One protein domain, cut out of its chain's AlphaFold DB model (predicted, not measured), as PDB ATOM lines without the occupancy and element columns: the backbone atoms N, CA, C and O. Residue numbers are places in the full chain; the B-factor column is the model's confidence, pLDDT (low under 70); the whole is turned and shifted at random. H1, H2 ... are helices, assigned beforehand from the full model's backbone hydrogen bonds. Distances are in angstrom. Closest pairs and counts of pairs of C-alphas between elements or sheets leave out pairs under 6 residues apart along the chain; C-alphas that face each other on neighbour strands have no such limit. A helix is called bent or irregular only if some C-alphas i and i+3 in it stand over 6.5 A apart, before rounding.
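This is residues 128 to 255 of the 329 residues of the protein "Hypothetical protein" of Symbiodinium necroappetens (UniProt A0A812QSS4). A long helical hairpin of H3 and H4 makes most of a thin rod, and H1 slants past the H3 side of it, splayed away so that residues 128 to 136 stick out. The short helix H2 forms the turn between H1 and H3, at the end of the rod away from the hairpin's tip. The printed part has 128 residues with four named helices, in the order H1, H2, H3, H4, and no named strand; its class is all helix. It is extended, with a radius of gyration of the C-alphas of 22.9 A and spans of 79 by 30 by 24 A.

H1, residues 128 to 158, begins at C-alpha 128 at (6.232, -8.651, 9.818) and is 45.3 A long. H2, residues 163 to 171, is 10.9 A long. H3, residues 174 to 212, is the longest helix at 57.2 A, with C-alpha 174 at (42.811, -14.410, 2.197). H4, residues 219 to 255, is 54.7 A long and ends at C-alpha 255 at (28.938, -17.571, -1.602). H4 is irregular, only just: C-alphas 248 and 251 are 6.6 A apart.

H1 touches H2 with its residues 152 to 156 alone, at a steep tilt of 62 degrees, opposite ways; the closest C-alphas, of Ile 156 and Trp 163, are 5.9 A apart. H1 and H3 only just touch, with 3 pairs of C-alphas within 8 A, the closest those of Leu 141 and Ile 183 at 7.2 A. Their shallow tilt of 32 degrees is only just short of steep, and they run opposite ways. H2 and H3 meet only through their link. H3 and H4 form a helical hairpin and touch at a shallow tilt of 20 degrees, opposite ways; their closest C-alphas, of Leu 203 and Ala 232, are 5.3 A apart. H4 is apart from H1 and H2. In H1, H2 and H3 every O i to N i+4 pair is within hydrogen-bond range; in H4, 30 of 33 are.

The C-alphas farthest apart, of Glu 160 and Ala 216, are 79.6 A apart. The printed part has no cut and no long link. Mean pLDDT of the printed part is 87.4; residues 160 to 161, 170 and 214 to 216 are under 70.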
ATOM      1  N   LEU A 128       5.813  -7.982   8.587       90.00
ATOM      2  CA  LEU A 128       6.232  -8.651   9.818       90.00
ATOM      3  C   LEU A 128       7.225  -9.805   9.570       90.00
ATOM      4  O   LEU A 128       8.256  -9.833  10.247       90.00
ATOM      5  N   PRO A 129       7.013 -10.719   8.597       91.06
ATOM      6  CA  PRO A 129       7.984 -11.775   8.318       91.06
ATOM      7  C   PRO A 129       9.341 -11.218   7.879       91.06
ATOM      8  O   PRO A 129      10.376 -11.704   8.331       91.06
ATOM      9  N   ALA A 130       9.353 -10.174   7.045       88.88
ATOM     10  CA  ALA A 130      10.586  -9.549   6.573       88.88
ATOM     11  C   ALA A 130      11.388  -8.933   7.730       88.88
ATOM     12  O   ALA A 130      12.598  -9.136   7.808       88.88
ATOM     13  N   ILE A 131      10.715  -8.261   8.671       89.69
ATOM     14  CA  ILE A 131      11.343  -7.694   9.875       89.69
ATOM     15  C   ILE A 131      11.922  -8.801  10.764       89.69
ATOM     16  O   ILE A 131      13.046  -8.680  11.251       89.69
ATOM     17  N   VAL A 132      11.196  -9.909  10.949       93.62
ATOM     18  CA  VAL A 132      11.687 -11.059  11.727       93.62
ATOM     19  C   VAL A 132      12.929 -11.670  11.076       93.62
ATOM     20  O   VAL A 132      13.933 -11.880  11.759       93.62
ATOM     21  N   PHE A 133      12.909 -11.909   9.761       94.56
ATOM     22  CA  PHE A 133      14.074 -12.432   9.043       94.56
ATOM     23  C   PHE A 133      15.256 -11.459   9.059       94.56
ATOM     24  O   PHE A 133      16.392 -11.905   9.210       94.56
ATOM     25  N   ALA A 134      15.009 -10.150   8.981       92.19
ATOM     26  CA  ALA A 134      16.046  -9.136   9.146       92.19
ATOM     27  C   ALA A 134      16.657  -9.171  10.558       92.19
ATOM     28  O   ALA A 134      17.875  -9.087  10.701       92.19
ATOM     29  N   GLY A 135      15.837  -9.370  11.595       94.19
ATOM     30  CA  GLY A 135      16.300  -9.549  12.972       94.19
ATOM     31  C   GLY A 135      17.170 -10.795  13.147       94.19
ATOM     32  O   GLY A 135      18.252 -10.719  13.725       94.19
ATOM     33  N   VAL A 136      16.750 -11.936  12.591       96.44
ATOM     34  CA  VAL A 136      17.560 -13.168  12.589       96.44
ATOM     35  C   VAL A 136      18.872 -12.957  11.831       96.44
ATOM     36  O   VAL A 136      19.934 -13.329  12.324       96.44
ATOM     37  N   TRP A 137      18.821 -12.317  10.663       94.88
ATOM     38  CA  TRP A 137      20.005 -11.991   9.871       94.88
ATOM     39  C   TRP A 137      20.992 -11.095  10.638       94.88
ATOM     40  O   TRP A 137      22.190 -11.382  10.654       94.88
ATOM     41  N   LEU A 138      20.497 -10.077  11.348       95.00
ATOM     42  CA  LEU A 138      21.294  -9.219  12.230       95.00
ATOM     43  C   LEU A 138      21.963 -10.004  13.364       95.00
ATOM     44  O   LEU A 138      23.136  -9.775  13.660       95.00
ATOM     45  N   LEU A 139      21.253 -10.955  13.976       96.19
ATOM     46  CA  LEU A 139      21.824 -11.830  15.004       96.19
ATOM     47  C   LEU A 139      22.933 -12.723  14.434       96.19
ATOM     48  O   LEU A 139      23.977 -12.878  15.067       96.19
ATOM     49  N   CYS A 140      22.750 -13.274  13.231       93.44
ATOM     50  CA  CYS A 140      23.790 -14.044  12.546       93.44
ATOM     51  C   CYS A 140      25.026 -13.191  12.228       93.44
ATOM     52  O   CYS A 140      26.152 -13.651  12.417       93.44
ATOM     53  N   LEU A 141      24.833 -11.949  11.781       93.12
ATOM     54  CA  LEU A 141      25.916 -10.998  11.525       93.12
ATOM     55  C   LEU A 141      26.678 -10.667  12.810       93.12
ATOM     56  O   LEU A 141      27.907 -10.706  12.823       93.12
ATOM     57  N   LEU A 142      25.958 -10.406  13.903       94.62
ATOM     58  CA  LEU A 142      26.558 -10.148  15.209       94.62
ATOM     59  C   LEU A 142      27.368 -11.352  15.703       94.62
ATOM     60  O   LEU A 142      28.486 -11.180  16.181       94.62
ATOM     61  N   TYR A 143      26.835 -12.567  15.553       94.31
ATOM     62  CA  TYR A 143      27.542 -13.799  15.900       94.31
ATOM     63  C   TYR A 143      28.863 -13.935  15.130       94.31
ATOM     64  O   TYR A 143      29.904 -14.206  15.727       94.31
ATOM     65  N   ILE A 144      28.836 -13.686  13.818       91.81
ATOM     66  CA  ILE A 144      30.034 -13.679  12.973       91.81
ATOM     67  C   ILE A 144      31.041 -12.637  13.469       91.81
ATOM     68  O   ILE A 144      32.203 -12.967  13.676       91.81
ATOM     69  N   PHE A 145      30.599 -11.402  13.704       93.75
ATOM     70  CA  PHE A 145      31.465 -10.316  14.158       93.75
ATOM     71  C   PHE A 145      32.146 -10.630  15.499       93.75
ATOM     72  O   PHE A 145      33.346 -10.413  15.648       93.75
ATOM     73  N   VAL A 146      31.405 -11.184  16.463       95.25
ATOM     74  CA  VAL A 146      31.959 -11.587  17.766       95.25
ATOM     75  C   VAL A 146      32.998 -12.697  17.607       95.25
ATOM     76  O   VAL A 146      34.042 -12.629  18.254       95.25
ATOM     77  N   ASN A 147      32.760 -13.684  16.740       91.00
ATOM     78  CA  ASN A 147      33.737 -14.744  16.486       91.00
ATOM     79  C   ASN A 147      35.034 -14.200  15.872       91.00
ATOM     80  O   ASN A 147      36.108 -14.521  16.374       91.00
ATOM     81  N   GLU A 148      34.950 -13.321  14.869       91.75
ATOM     82  CA  GLU A 148      36.138 -12.694  14.263       91.75
ATOM     83  C   GLU A 148      36.922 -11.851  15.285       91.75
ATOM     84  O   GLU A 148      38.153 -11.872  15.320       91.75
ATOM     85  N   LEU A 149      36.224 -11.152  16.189       91.19
ATOM     86  CA  LEU A 149      36.868 -10.429  17.289       91.19
ATOM     87  C   LEU A 149      37.588 -11.366  18.266       91.19
ATOM     88  O   LEU A 149      38.686 -11.043  18.724       91.19
ATOM     89  N   ILE A 150      36.990 -12.512  18.602       92.06
ATOM     90  CA  ILE A 150      37.624 -13.515  19.466       92.06
ATOM     91  C   ILE A 150      38.883 -14.070  18.793       92.06
ATOM     92  O   ILE A 150      39.914 -14.186  19.460       92.06
ATOM     93  N   GLU A 151      38.834 -14.349  17.486       87.75
ATOM     94  CA  GLU A 151      39.993 -14.803  16.709       87.75
ATOM     95  C   GLU A 151      41.132 -13.775  16.765       87.75
ATOM     96  O   GLU A 151      42.239 -14.133  17.174       87.75
ATOM     97  N   ILE A 152      40.855 -12.486  16.517       87.81
ATOM     98  CA  ILE A 152      41.852 -11.405  16.660       87.81
ATOM     99  C   ILE A 152      42.463 -11.389  18.060       87.81
ATOM    100  O   ILE A 152      43.684 -11.339  18.216       87.81
ATOM    101  N   VAL A 153      41.628 -11.412  19.101       88.06
ATOM    102  CA  VAL A 153      42.103 -11.333  20.489       88.06
ATOM    103  C   VAL A 153      42.958 -12.552  20.843       88.06
ATOM    104  O   VAL A 153      43.967 -12.411  21.537       88.06
ATOM    105  N   SER A 154      42.591 -13.742  20.366       86.75
ATOM    106  CA  SER A 154      43.368 -14.963  20.584       86.75
ATOM    107  C   SER A 154      44.705 -14.961  19.833       86.75
ATOM    108  O   SER A 154      45.716 -15.345  20.422       86.75
ATOM    109  N   ALA A 155      44.749 -14.439  18.602       84.12
ATOM    110  CA  ALA A 155      45.985 -14.253  17.838       84.12
ATOM    111  C   ALA A 155      46.935 -13.263  18.538       84.12
ATOM    112  O   ALA A 155      48.123 -13.529  18.683       84.12
ATOM    113  N   ILE A 156      46.407 -12.158  19.079       84.56
ATOM    114  CA  ILE A 156      47.212 -11.184  19.836       84.56
ATOM    115  C   ILE A 156      47.757 -11.792  21.135       84.56
ATOM    116  O   ILE A 156      48.887 -11.504  21.519       84.56
ATOM    117  N   ARG A 157      46.965 -12.618  21.830       85.75
ATOM    118  CA  ARG A 157      47.375 -13.233  23.106       85.75
ATOM    119  C   ARG A 157      48.381 -14.371  22.949       85.75
ATOM    120  O   ARG A 157      49.122 -14.623  23.891       85.75
ATOM    121  N   SER A 158      48.374 -15.069  21.817       80.50
ATOM    122  CA  SER A 158      49.286 -16.188  21.537       80.50
ATOM    123  C   SER A 158      50.611 -15.748  20.904       80.50
ATOM    124  O   SER A 158      51.550 -16.537  20.848       80.50
ATOM    125  N   ALA A 159      50.718 -14.489  20.479       73.81
ATOM    126  CA  ALA A 159      51.925 -13.946  19.879       73.81
ATOM    127  C   ALA A 159      53.037 -13.691  20.913       73.81
ATOM    128  O   ALA A 159      52.906 -12.844  21.794       73.81
ATOM    129  N   GLU A 160      54.184 -14.359  20.749       69.44
ATOM    130  CA  GLU A 160      55.413 -14.067  21.512       69.44
ATOM    131  C   GLU A 160      56.133 -12.788  21.018       69.44
ATOM    132  O   GLU A 160      56.966 -12.213  21.721       69.44
ATOM    133  N   ALA A 161      55.814 -12.316  19.806       65.38
ATOM    134  CA  ALA A 161      56.412 -11.143  19.163       65.38
ATOM    135  C   ALA A 161      55.545  -9.868  19.289       65.38
ATOM    136  O   ALA A 161      54.476  -9.855  19.895       65.38
ATOM    137  N   ARG A 162      55.992  -8.745  18.697       76.75
ATOM    138  CA  ARG A 162      55.217  -7.486  18.683       76.75
ATOM    139  C   ARG A 162      53.872  -7.690  17.966       76.75
ATOM    140  O   ARG A 162      53.853  -8.164  16.831       76.75
ATOM    141  N   TRP A 163      52.786  -7.218  18.584       71.50
ATOM    142  CA  TRP A 163      51.390  -7.407  18.153       71.50
ATOM    143  C   TRP A 163      51.108  -7.164  16.657       71.50
ATOM    144  O   TRP A 163      50.288  -7.864  16.077       71.50
ATOM    145  N   HIS A 164      51.791  -6.215  16.008       74.75
ATOM    146  CA  HIS A 164      51.567  -5.881  14.596       74.75
ATOM    147  C   HIS A 164      52.152  -6.904  13.612       74.75
ATOM    148  O   HIS A 164      51.576  -7.096  12.547       74.75
ATOM    149  N   ARG A 165      53.277  -7.561  13.940       73.81
ATOM    150  CA  ARG A 165      53.853  -8.603  13.068       73.81
ATOM    151  C   ARG A 165      53.028  -9.879  13.117       73.81
ATOM    152  O   ARG A 165      52.728 -10.423  12.067       73.81
ATOM    153  N   ALA A 166      52.582 -10.269  14.310       70.25
ATOM    154  CA  ALA A 166      51.683 -11.408  14.476       70.25
ATOM    155  C   ALA A 166      50.352 -11.204  13.733       70.25
ATOM    156  O   ALA A 166      49.862 -12.102  13.066       70.25
ATOM    157  N   LEU A 167      49.800  -9.985  13.749       74.00
ATOM    158  CA  LEU A 167      48.584  -9.673  12.991       74.00
ATOM    159  C   LEU A 167      48.789  -9.767  11.469       74.00
ATOM    160  O   LEU A 167      47.911 -10.240  10.755       74.00
ATOM    161  N   LEU A 168      49.939  -9.328  10.959       71.81
ATOM    162  CA  LEU A 168      50.241  -9.369   9.526       71.81
ATOM    163  C   LEU A 168      50.572 -10.776   9.020       71.81
ATOM    164  O   LEU A 168      50.145 -11.127   7.925       71.81
ATOM    165  N   GLU A 169      51.322 -11.559   9.793       73.75
ATOM    166  CA  GLU A 169      51.798 -12.882   9.376       73.75
ATOM    167  C   GLU A 169      50.765 -13.984   9.659       73.75
ATOM    168  O   GLU A 169      50.530 -14.818   8.784       73.75
ATOM    169  N   ASP A 170      50.085 -13.945  10.813       69.81
ATOM    170  CA  ASP A 170      49.162 -15.011  11.226       69.81
ATOM    171  C   ASP A 170      47.686 -14.706  10.904       69.81
ATOM    172  O   ASP A 170      46.912 -15.635  10.666       69.81
ATOM    173  N   TYR A 171      47.268 -13.429  10.868       73.56
ATOM    174  CA  TYR A 171      45.845 -13.061  10.719       73.56
ATOM    175  C   TYR A 171      45.443 -12.559   9.320       73.56
ATOM    176  O   TYR A 171      44.292 -12.753   8.916       73.56
ATOM    177  N   ILE A 172      46.342 -11.957   8.526       73.69
ATOM    178  CA  ILE A 172      46.028 -11.527   7.143       73.69
ATOM    179  C   ILE A 172      46.071 -12.737   6.190       73.69
ATOM    180  O   ILE A 172      46.876 -12.855   5.270       73.69
ATOM    181  N   GLY A 173      45.158 -13.677   6.420       78.62
ATOM    182  CA  GLY A 173      44.807 -14.719   5.469       78.62
ATOM    183  C   GLY A 173      43.753 -14.222   4.481       78.62
ATOM    184  O   GLY A 173      42.854 -13.462   4.841       78.62
ATOM    185  N   LEU A 174      43.807 -14.711   3.238       78.88
ATOM    186  CA  LEU A 174      42.811 -14.410   2.197       78.88
ATOM    187  C   LEU A 174      41.366 -14.639   2.680       78.88
ATOM    188  O   LEU A 174      40.480 -13.850   2.376       78.88
ATOM    189  N   TRP A 175      41.140 -15.689   3.468       82.81
ATOM    190  CA  TRP A 175      39.817 -16.032   3.992       82.81
ATOM    191  C   TRP A 175      39.299 -15.032   5.022       82.81
ATOM    192  O   TRP A 175      38.129 -14.674   4.986       82.81
ATOM    193  N   ASN A 176      40.183 -14.520   5.872       86.38
ATOM    194  CA  ASN A 176      39.826 -13.514   6.856       86.38
ATOM    195  C   ASN A 176      39.460 -12.174   6.183       86.38
ATOM    196  O   ASN A 176      38.499 -11.514   6.570       86.38
ATOM    197  N   VAL A 177      40.139 -11.808   5.087       86.88
ATOM    198  CA  VAL A 177      39.749 -10.640   4.270       86.88
ATOM    199  C   VAL A 177      38.325 -10.792   3.719       86.88
ATOM    200  O   VAL A 177      37.572  -9.820   3.711       86.88
ATOM    201  N   VAL A 178      37.930 -11.997   3.293       89.12
ATOM    202  CA  VAL A 178      36.558 -12.276   2.827       89.12
ATOM    203  C   VAL A 178      35.541 -12.093   3.959       89.12
ATOM    204  O   VAL A 178      34.470 -11.528   3.725       89.12
ATOM    205  N   ASP A 179      35.872 -12.500   5.185       89.62
ATOM    206  CA  ASP A 179      34.995 -12.323   6.342       89.62
ATOM    207  C   ASP A 179      34.807 -10.838   6.690       89.62
ATOM    208  O   ASP A 179      33.662 -10.378   6.774       89.62
ATOM    209  N   TRP A 180      35.886 -10.052   6.756       91.25
ATOM    210  CA  TRP A 180      35.810  -8.596   6.948       91.25
ATOM    211  C   TRP A 180      35.060  -7.885   5.826       91.25
ATOM    212  O   TRP A 180      34.253  -6.991   6.093       91.25
ATOM    213  N   LEU A 181      35.271  -8.302   4.575       92.06
ATOM    214  CA  LEU A 181      34.537  -7.762   3.436       92.06
ATOM    215  C   LEU A 181      33.035  -8.042   3.578       92.06
ATOM    216  O   LEU A 181      32.228  -7.130   3.399       92.06
ATOM    217  N   SER A 182      32.650  -9.259   3.978       92.06
ATOM    218  CA  SER A 182      31.243  -9.615   4.197       92.06
ATOM    219  C   SER A 182      30.589  -8.792   5.316       92.06
ATOM    220  O   SER A 182      29.473  -8.304   5.131       92.06
ATOM    221  N   ILE A 183      31.306  -8.549   6.423       93.88
ATOM    222  CA  ILE A 183      30.845  -7.684   7.521       93.88
ATOM    223  C   ILE A 183      30.704  -6.239   7.030       93.88
ATOM    224  O   ILE A 183      29.679  -5.605   7.273       93.88
ATOM    225  N   SER A 184      31.693  -5.723   6.294       94.19
ATOM    226  CA  SER A 184      31.680  -4.343   5.798       94.19
ATOM    227  C   SER A 184      30.502  -4.068   4.863       94.19
ATOM    228  O   SER A 184      29.797  -3.075   5.036       94.19
ATOM    229  N   VAL A 185      30.216  -4.976   3.923       94.62
ATOM    230  CA  VAL A 185      29.085  -4.817   3.002       94.62
ATOM    231  C   VAL A 185      27.762  -4.935   3.744       94.62
ATOM    232  O   VAL A 185      26.842  -4.178   3.456       94.62
ATOM    233  N   ALA A 186      27.665  -5.810   4.741       94.44
ATOM    234  CA  ALA A 186      26.463  -5.901   5.552       94.44
ATOM    235  C   ALA A 186      26.202  -4.623   6.378       94.44
ATOM    236  O   ALA A 186      25.054  -4.192   6.495       94.44
ATOM    237  N   VAL A 187      27.252  -3.958   6.877       94.94
ATOM    238  CA  VAL A 187      27.139  -2.627   7.501       94.94
ATOM    239  C   VAL A 187      26.662  -1.581   6.489       94.94
ATOM    240  O   VAL A 187      25.774  -0.795   6.806       94.94
ATOM    241  N   VAL A 188      27.184  -1.589   5.258       96.00
ATOM    242  CA  VAL A 188      26.706  -0.693   4.188       96.00
ATOM    243  C   VAL A 188      25.225  -0.937   3.881       96.00
ATOM    244  O   VAL A 188      24.466   0.023   3.773       96.00
ATOM    245  N   VAL A 189      24.788  -2.200   3.803       95.31
ATOM    246  CA  VAL A 189      23.371  -2.562   3.620       95.31
ATOM    247  C   VAL A 189      22.509  -1.987   4.744       95.31
ATOM    248  O   VAL A 189      21.448  -1.439   4.459       95.31
ATOM    249  N   LEU A 190      22.963  -2.056   6.001       94.69
ATOM    250  CA  LEU A 190      22.247  -1.461   7.134       94.69
ATOM    251  C   LEU A 190      22.128   0.057   7.011       94.69
ATOM    252  O   LEU A 190      21.035   0.591   7.175       94.69
ATOM    253  N   VAL A 191      23.224   0.751   6.697       95.75
ATOM    254  CA  VAL A 191      23.221   2.214   6.527       95.75
ATOM    255  C   VAL A 191      22.254   2.632   5.419       95.75
ATOM    256  O   VAL A 191      21.435   3.523   5.634       95.75
ATOM    257  N   LEU A 192      22.300   1.957   4.266       94.69
ATOM    258  CA  LEU A 192      21.390   2.226   3.151       94.69
ATOM    259  C   LEU A 192      19.932   1.914   3.508       94.69
ATOM    260  O   LEU A 192      19.042   2.659   3.115       94.69
ATOM    261  N   TRP A 193      19.675   0.854   4.279       93.44
ATOM    262  CA  TRP A 193      18.325   0.534   4.745       93.44
ATOM    263  C   TRP A 193      17.769   1.623   5.673       93.44
ATOM    264  O   TRP A 193      16.627   2.044   5.501       93.44
ATOM    265  N   PHE A 194      18.574   2.116   6.622       93.62
ATOM    266  CA  PHE A 194      18.164   3.219   7.495       93.62
ATOM    267  C   PHE A 194      17.921   4.510   6.708       93.62
ATOM    268  O   PHE A 194      16.911   5.165   6.954       93.62
ATOM    269  N   GLY A 195      18.789   4.840   5.746       94.12
ATOM    270  CA  GLY A 195      18.598   5.992   4.858       94.12
ATOM    271  C   GLY A 195      17.312   5.884   4.035       94.12
ATOM    272  O   GLY A 195      16.496   6.803   4.019       94.12
ATOM    273  N   LEU A 196      17.056   4.717   3.441       93.25
ATOM    274  CA  LEU A 196      15.805   4.459   2.733       93.25
ATOM    275  C   LEU A 196      14.588   4.603   3.667       93.25
ATOM    276  O   LEU A 196      13.554   5.122   3.253       93.25
ATOM    277  N   ALA A 197      14.705   4.183   4.932       92.50
ATOM    278  CA  ALA A 197      13.604   4.225   5.898       92.50
ATOM    279  C   ALA A 197      13.264   5.654   6.320       92.50
ATOM    280  O   ALA A 197      12.083   5.984   6.459       92.50
ATOM    281  N   THR A 198      14.277   6.506   6.489       92.88
ATOM    282  CA  THR A 198      14.075   7.927   6.783       92.88
ATOM    283  C   THR A 198      13.434   8.651   5.607       92.88
ATOM    284  O   THR A 198      12.455   9.371   5.807       92.88
ATOM    285  N   GLU A 199      13.910   8.404   4.383       92.75
ATOM    286  CA  GLU A 199      13.356   9.048   3.188       92.75
ATOM    287  C   GLU A 199      11.919   8.583   2.908       92.75
ATOM    288  O   GLU A 199      11.043   9.404   2.640       92.75
ATOM    289  N   ALA A 200      11.615   7.288   3.060       92.00
ATOM    290  CA  ALA A 200      10.247   6.798   2.883       92.00
ATOM    291  C   ALA A 200       9.283   7.351   3.942       92.00
ATOM    292  O   ALA A 200       8.129   7.645   3.630       92.00
ATOM    293  N   SER A 201       9.749   7.547   5.182       91.06
ATOM    294  CA  SER A 201       8.946   8.202   6.218       91.06
ATOM    295  C   SER A 201       8.657   9.667   5.873       91.06
ATOM    296  O   SER A 201       7.549  10.134   6.132       91.06
ATOM    297  N   ASN A 202       9.625  10.395   5.306       91.88
ATOM    298  CA  ASN A 202       9.417  11.763   4.829       91.88
ATOM    299  C   ASN A 202       8.405  11.787   3.671       91.88
ATOM    300  O   ASN A 202       7.418  12.521   3.718       91.88
ATOM    301  N   LEU A 203       8.577  10.903   2.685       92.31
ATOM    302  CA  LEU A 203       7.651  10.743   1.564       92.31
ATOM    303  C   LEU A 203       6.214  10.463   2.028       92.31
ATOM    304  O   LEU A 203       5.268  11.070   1.525       92.31
ATOM    305  N   GLN A 204       6.035   9.587   3.017       90.94
ATOM    306  CA  GLN A 204       4.718   9.289   3.574       90.94
ATOM    307  C   GLN A 204       4.071  10.519   4.231       90.94
ATOM    308  O   GLN A 204       2.862  10.716   4.097       90.94
ATOM    309  N   GLN A 205       4.850  11.359   4.921       90.38
ATOM    310  CA  GLN A 205       4.346  12.611   5.490       90.38
ATOM    311  C   GLN A 205       3.901  13.581   4.388       90.38
ATOM    312  O   GLN A 205       2.796  14.115   4.472       90.38
ATOM    313  N   GLN A 206       4.702  13.750   3.326       90.44
ATOM    314  CA  GLN A 206       4.339  14.591   2.175       90.44
ATOM    315  C   GLN A 206       3.066  14.099   1.481       90.44
ATOM    316  O   GLN A 206       2.172  14.895   1.185       90.44
ATOM    317  N   LEU A 207       2.934  12.783   1.290       89.12
ATOM    318  CA  LEU A 207       1.719  12.191   0.733       89.12
ATOM    319  C   LEU A 207       0.498  12.444   1.630       89.12
ATOM    320  O   LEU A 207      -0.571  12.784   1.128       89.12
ATOM    321  N   GLY A 208       0.654  12.338   2.953       87.69
ATOM    322  CA  GLY A 208      -0.408  12.644   3.912       87.69
ATOM    323  C   GLY A 208      -0.892  14.096   3.830       87.69
ATOM    324  O   GLY A 208      -2.095  14.349   3.927       87.69
ATOM    325  N   PHE A 209       0.008  15.054   3.585       86.56
ATOM    326  CA  PHE A 209      -0.375  16.453   3.360       86.56
ATOM    327  C   PHE A 209      -1.178  16.637   2.068       86.56
ATOM    328  O   PHE A 209      -2.178  17.351   2.082       86.56
ATOM    329  N   LEU A 210      -0.797  15.965   0.977       84.94
ATOM    330  CA  LEU A 210      -1.539  16.033  -0.288       84.94
ATOM    331  C   LEU A 210      -2.926  15.380  -0.197       84.94
ATOM    332  O   LEU A 210      -3.866  15.870  -0.810       84.94
ATOM    333  N   GLN A 211      -3.076  14.312   0.591       84.00
ATOM    334  CA  GLN A 211      -4.361  13.622   0.766       84.00
ATOM    335  C   GLN A 211      -5.355  14.378   1.657       84.00
ATOM    336  O   GLN A 211      -6.562  14.239   1.481       84.00
ATOM    337  N   THR A 212      -4.865  15.117   2.656       80.94
ATOM    338  CA  THR A 212      -5.719  15.748   3.679       80.94
ATOM    339  C   THR A 212      -6.118  17.180   3.353       80.94
ATOM    340  O   THR A 212      -7.066  17.688   3.951       80.94
ATOM    341  N   GLN A 213      -5.416  17.853   2.438       72.50
ATOM    342  CA  GLN A 213      -5.735  19.235   2.097       72.50
ATOM    343  C   GLN A 213      -6.810  19.329   1.016       72.50
ATOM    344  O   GLN A 213      -6.660  18.813  -0.088       72.50
ATOM    345  N   ASP A 214      -7.882  20.057   1.337       62.50
ATOM    346  CA  ASP A 214      -9.012  20.282   0.442       62.50
ATOM    347  C   ASP A 214      -8.605  20.945  -0.884       62.50
ATOM    348  O   ASP A 214      -7.726  21.817  -0.961       62.50
ATOM    349  N   ALA A 215      -9.375  20.621  -1.927       62.97
ATOM    350  CA  ALA A 215      -9.322  21.245  -3.248       62.97
ATOM    351  C   ALA A 215      -9.395  22.793  -3.202       62.97
ATOM    352  O   ALA A 215      -8.947  23.452  -4.138       62.97
ATOM    353  N   ALA A 216      -9.896  23.365  -2.099       61.88
ATOM    354  CA  ALA A 216     -10.033  24.798  -1.840       61.88
ATOM    355  C   ALA A 216      -8.720  25.533  -1.495       61.88
ATOM    356  O   ALA A 216      -8.712  26.765  -1.432       61.88
ATOM    357  N   LEU A 217      -7.617  24.813  -1.263       71.31
ATOM    358  CA  LEU A 217      -6.316  25.438  -1.033       71.31
ATOM    359  C   LEU A 217      -5.883  26.266  -2.255       71.31
ATOM    360  O   LEU A 217      -6.022  25.841  -3.403       71.31
ATOM    361  N   GLN A 218      -5.303  27.442  -2.014       79.88
ATOM    362  CA  GLN A 218      -4.760  28.283  -3.076       79.88
ATOM    363  C   GLN A 218      -3.699  27.501  -3.871       79.88
ATOM    364  O   GLN A 218      -2.720  27.017  -3.303       79.88
ATOM    365  N   ARG A 219      -3.873  27.404  -5.198       80.69
ATOM    366  CA  ARG A 219      -3.023  26.588  -6.093       80.69
ATOM    367  C   ARG A 219      -1.524  26.790  -5.886       80.69
ATOM    368  O   ARG A 219      -0.774  25.827  -5.952       80.69
ATOM    369  N   ALA A 220      -1.085  28.024  -5.635       81.25
ATOM    370  CA  ALA A 220       0.327  28.329  -5.403       81.25
ATOM    371  C   ALA A 220       0.910  27.552  -4.208       81.25
ATOM    372  O   ALA A 220       2.031  27.062  -4.286       81.25
ATOM    373  N   VAL A 221       0.132  27.388  -3.134       85.19
ATOM    374  CA  VAL A 221       0.541  26.623  -1.950       85.19
ATOM    375  C   VAL A 221       0.556  25.125  -2.265       85.19
ATOM    376  O   VAL A 221       1.512  24.437  -1.916       85.19
ATOM    377  N   ARG A 222      -0.443  24.625  -3.010       84.88
ATOM    378  CA  ARG A 222      -0.491  23.214  -3.431       84.88
ATOM    379  C   ARG A 222       0.705  22.845  -4.302       84.88
ATOM    380  O   ARG A 222       1.302  21.799  -4.089       84.88
ATOM    381  N   LEU A 223       1.087  23.712  -5.237       86.31
ATOM    382  CA  LEU A 223       2.272  23.506  -6.074       86.31
ATOM    383  C   LEU A 223       3.554  23.372  -5.246       86.31
ATOM    384  O   LEU A 223       4.400  22.552  -5.587       86.31
ATOM    385  N   GLY A 224       3.678  24.120  -4.145       87.81
ATOM    386  CA  GLY A 224       4.793  23.963  -3.210       87.81
ATOM    387  C   GLY A 224       4.831  22.573  -2.570       87.81
ATOM    388  O   GLY A 224       5.887  21.949  -2.520       87.81
ATOM    389  N   HIS A 225       3.677  22.050  -2.146       88.69
ATOM    390  CA  HIS A 225       3.577  20.694  -1.597       88.69
ATOM    391  C   HIS A 225       3.820  19.604  -2.646       88.69
ATOM    392  O   HIS A 225       4.478  18.612  -2.349       88.69
ATOM    393  N   VAL A 226       3.335  19.793  -3.875       89.06
ATOM    394  CA  VAL A 226       3.595  18.873  -4.993       89.06
ATOM    395  C   VAL A 226       5.085  18.830  -5.323       89.06
ATOM    396  O   VAL A 226       5.637  17.744  -5.461       89.06
ATOM    397  N   ALA A 227       5.754  19.982  -5.390       88.62
ATOM    398  CA  ALA A 227       7.192  20.034  -5.632       88.62
ATOM    399  C   ALA A 227       7.977  19.290  -4.537       88.62
ATOM    400  O   ALA A 227       8.772  18.410  -4.855       88.62
ATOM    401  N   ALA A 228       7.676  19.559  -3.261       91.06
ATOM    402  CA  ALA A 228       8.304  18.867  -2.134       91.06
ATOM    403  C   ALA A 228       8.027  17.351  -2.136       91.06
ATOM    404  O   ALA A 228       8.896  16.553  -1.785       91.06
ATOM    405  N   PHE A 229       6.826  16.938  -2.551       91.75
ATOM    406  CA  PHE A 229       6.485  15.529  -2.714       91.75
ATOM    407  C   PHE A 229       7.328  14.861  -3.805       91.75
ATOM    408  O   PHE A 229       7.890  13.801  -3.553       91.75
ATOM    409  N   TYR A 230       7.464  15.471  -4.985       90.12
ATOM    410  CA  TYR A 230       8.293  14.916  -6.064       90.12
ATOM    411  C   TYR A 230       9.773  14.839  -5.681       90.12
ATOM    412  O   TYR A 230      10.398  13.814  -5.937       90.12
ATOM    413  N   GLU A 231      10.311  15.858  -5.006       90.31
ATOM    414  CA  GLU A 231      11.681  15.817  -4.474       90.31
ATOM    415  C   GLU A 231      11.871  14.639  -3.505       90.31
ATOM    416  O   GLU A 231      12.864  13.913  -3.592       90.31
ATOM    417  N   ALA A 232      10.893  14.388  -2.626       92.44
ATOM    418  CA  ALA A 232      10.920  13.239  -1.725       92.44
ATOM    419  C   ALA A 232      10.822  11.898  -2.479       92.44
ATOM    420  O   ALA A 232      11.520  10.947  -2.129       92.44
ATOM    421  N   VAL A 233       9.994  11.803  -3.526       91.56
ATOM    422  CA  VAL A 233       9.893  10.593  -4.362       91.56
ATOM    423  C   VAL A 233      11.225  10.294  -5.048       91.56
ATOM    424  O   VAL A 233      11.706   9.164  -4.980       91.56
ATOM    425  N   GLU A 234      11.844  11.291  -5.681       88.94
ATOM    426  CA  GLU A 234      13.130  11.133  -6.369       88.94
ATOM    427  C   GLU A 234      14.258  10.740  -5.404       88.94
ATOM    428  O   GLU A 234      15.076   9.866  -5.725       88.94
ATOM    429  N   ALA A 235      14.277  11.324  -4.199       90.56
ATOM    430  CA  ALA A 235      15.223  10.965  -3.146       90.56
ATOM    431  C   ALA A 235      15.073   9.491  -2.730       90.56
ATOM    432  O   ALA A 235      16.057   8.744  -2.735       90.56
ATOM    433  N   VAL A 236      13.841   9.039  -2.462       92.62
ATOM    434  CA  VAL A 236      13.561   7.637  -2.108       92.62
ATOM    435  C   VAL A 236      13.942   6.691  -3.246       92.62
ATOM    436  O   VAL A 236      14.617   5.693  -2.998       92.62
ATOM    437  N   CYS A 237      13.571   6.995  -4.493       90.06
ATOM    438  CA  CYS A 237      13.928   6.168  -5.648       90.06
ATOM    439  C   CYS A 237      15.452   6.042  -5.817       90.06
ATOM    440  O   CYS A 237      15.962   4.960  -6.131       90.06
ATOM    441  N   THR A 238      16.195   7.124  -5.571       88.88
ATOM    442  CA  THR A 238      17.663   7.125  -5.640       88.88
ATOM    443  C   THR A 238      18.279   6.224  -4.570       88.88
ATOM    444  O   THR A 238      19.159   5.412  -4.880       88.88
ATOM    445  N   GLU A 239      17.808   6.319  -3.327       91.06
ATOM    446  CA  GLU A 239      18.273   5.463  -2.231       91.06
ATOM    447  C   GLU A 239      17.884   3.998  -2.442       91.06
ATOM    448  O   GLU A 239      18.704   3.096  -2.257       91.06
ATOM    449  N   GLU A 240      16.677   3.738  -2.940       91.88
ATOM    450  CA  GLU A 240      16.209   2.389  -3.238       91.88
ATOM    451  C   GLU A 240      17.078   1.714  -4.306       91.88
ATOM    452  O   GLU A 240      17.455   0.545  -4.177       91.88
ATOM    453  N   LYS A 241      17.456   2.453  -5.352       90.00
ATOM    454  CA  LYS A 241      18.371   1.954  -6.380       90.00
ATOM    455  C   LYS A 241      19.734   1.589  -5.799       90.00
ATOM    456  O   LYS A 241      20.251   0.512  -6.105       90.00
ATOM    457  N   ARG A 242      20.319   2.462  -4.970       90.25
ATOM    458  CA  ARG A 242      21.607   2.200  -4.298       90.25
ATOM    459  C   ARG A 242      21.516   0.946  -3.433       90.25
ATOM    460  O   ARG A 242      22.380   0.074  -3.521       90.25
ATOM    461  N   PHE A 243      20.435   0.825  -2.669       93.12
ATOM    462  CA  PHE A 243      20.156  -0.329  -1.826       93.12
ATOM    463  C   PHE A 243      20.045  -1.630  -2.634       93.12
ATOM    464  O   PHE A 243      20.751  -2.599  -2.343       93.12
ATOM    465  N   ARG A 244      19.237  -1.650  -3.704       92.06
ATOM    466  CA  ARG A 244      19.071  -2.821  -4.586       92.06
ATOM    467  C   ARG A 244      20.385  -3.241  -5.245       92.06
ATOM    468  O   ARG A 244      20.668  -4.434  -5.308       92.06
ATOM    469  N   LEU A 245      21.206  -2.286  -5.687       91.19
ATOM    470  CA  LEU A 245      22.500  -2.574  -6.308       91.19
ATOM    471  C   LEU A 245      23.439  -3.295  -5.334       91.19
ATOM    472  O   LEU A 245      24.014  -4.321  -5.692       91.19
ATOM    473  N   ILE A 246      23.559  -2.814  -4.094       92.88
ATOM    474  CA  ILE A 246      24.392  -3.475  -3.078       92.88
ATOM    475  C   ILE A 246      23.825  -4.850  -2.700       92.88
ATOM    476  O   ILE A 246      24.589  -5.811  -2.569       92.88
ATOM    477  N   LEU A 247      22.499  -4.987  -2.607       92.06
ATOM    478  CA  LEU A 247      21.855  -6.278  -2.365       92.06
ATOM    479  C   LEU A 247      22.121  -7.308  -3.470       92.06
ATOM    480  O   LEU A 247      22.141  -8.496  -3.169       92.06
ATOM    481  N   CYS A 248      22.372  -6.902  -4.717       93.44
ATOM    482  CA  CYS A 248      22.770  -7.836  -5.774       93.44
ATOM    483  C   CYS A 248      24.177  -8.417  -5.550       93.44
ATOM    484  O   CYS A 248      24.414  -9.588  -5.847       93.44
ATOM    485  N   PHE A 249      25.111  -7.627  -5.012       89.81
ATOM    486  CA  PHE A 249      26.476  -8.088  -4.729       89.81
ATOM    487  C   PHE A 249      26.572  -8.910  -3.443       89.81
ATOM    488  O   PHE A 249      27.434  -9.782  -3.325       89.81
ATOM    489  N   TYR A 250      25.683  -8.660  -2.483       91.06
ATOM    490  CA  TYR A 250      25.739  -9.285  -1.168       91.06
ATOM    491  C   TYR A 250      25.700 -10.835  -1.202       91.06
ATOM    492  O   TYR A 250      26.582 -11.453  -0.597       91.06
ATOM    493  N   PRO A 251      24.809 -11.507  -1.966       92.06
ATOM    494  CA  PRO A 251      24.835 -12.961  -2.124       92.06
ATOM    495  C   PRO A 251      26.148 -13.501  -2.695       92.06
ATOM    496  O   PRO A 251      26.604 -14.556  -2.263       92.06
ATOM    497  N   MET A 252      26.790 -12.783  -3.623       90.62
ATOM    498  CA  MET A 252      28.069 -13.215  -4.201       90.62
ATOM    499  C   MET A 252      29.164 -13.286  -3.129       90.62
ATOM    500  O   MET A 252      29.950 -14.231  -3.111       90.62
ATOM    501  N   LEU A 253      29.175 -12.340  -2.185       90.31
ATOM    502  CA  LEU A 253      30.102 -12.353  -1.047       90.31
ATOM    503  C   LEU A 253      29.788 -13.474  -0.053       90.31
ATOM    504  O   LEU A 253      30.703 -14.125   0.453       90.31
ATOM    505  N   LEU A 254      28.505 -13.750   0.194       89.94
ATOM    506  CA  LEU A 254      28.106 -14.883   1.031       89.94
ATOM    507  C   LEU A 254      28.519 -16.227   0.417       89.94
ATOM    508  O   LEU A 254      28.963 -17.112   1.146       89.94
ATOM    509  N   LEU A 255      28.443 -16.376  -0.909       90.31
ATOM    510  CA  LEU A 255      28.938 -17.571  -1.602       90.31
ATOM    511  C   LEU A 255      30.453 -17.748  -1.421       90.31
ATOM    512  O   LEU A 255      30.905 -18.864  -1.172       90.31
TER     513      LEU A 255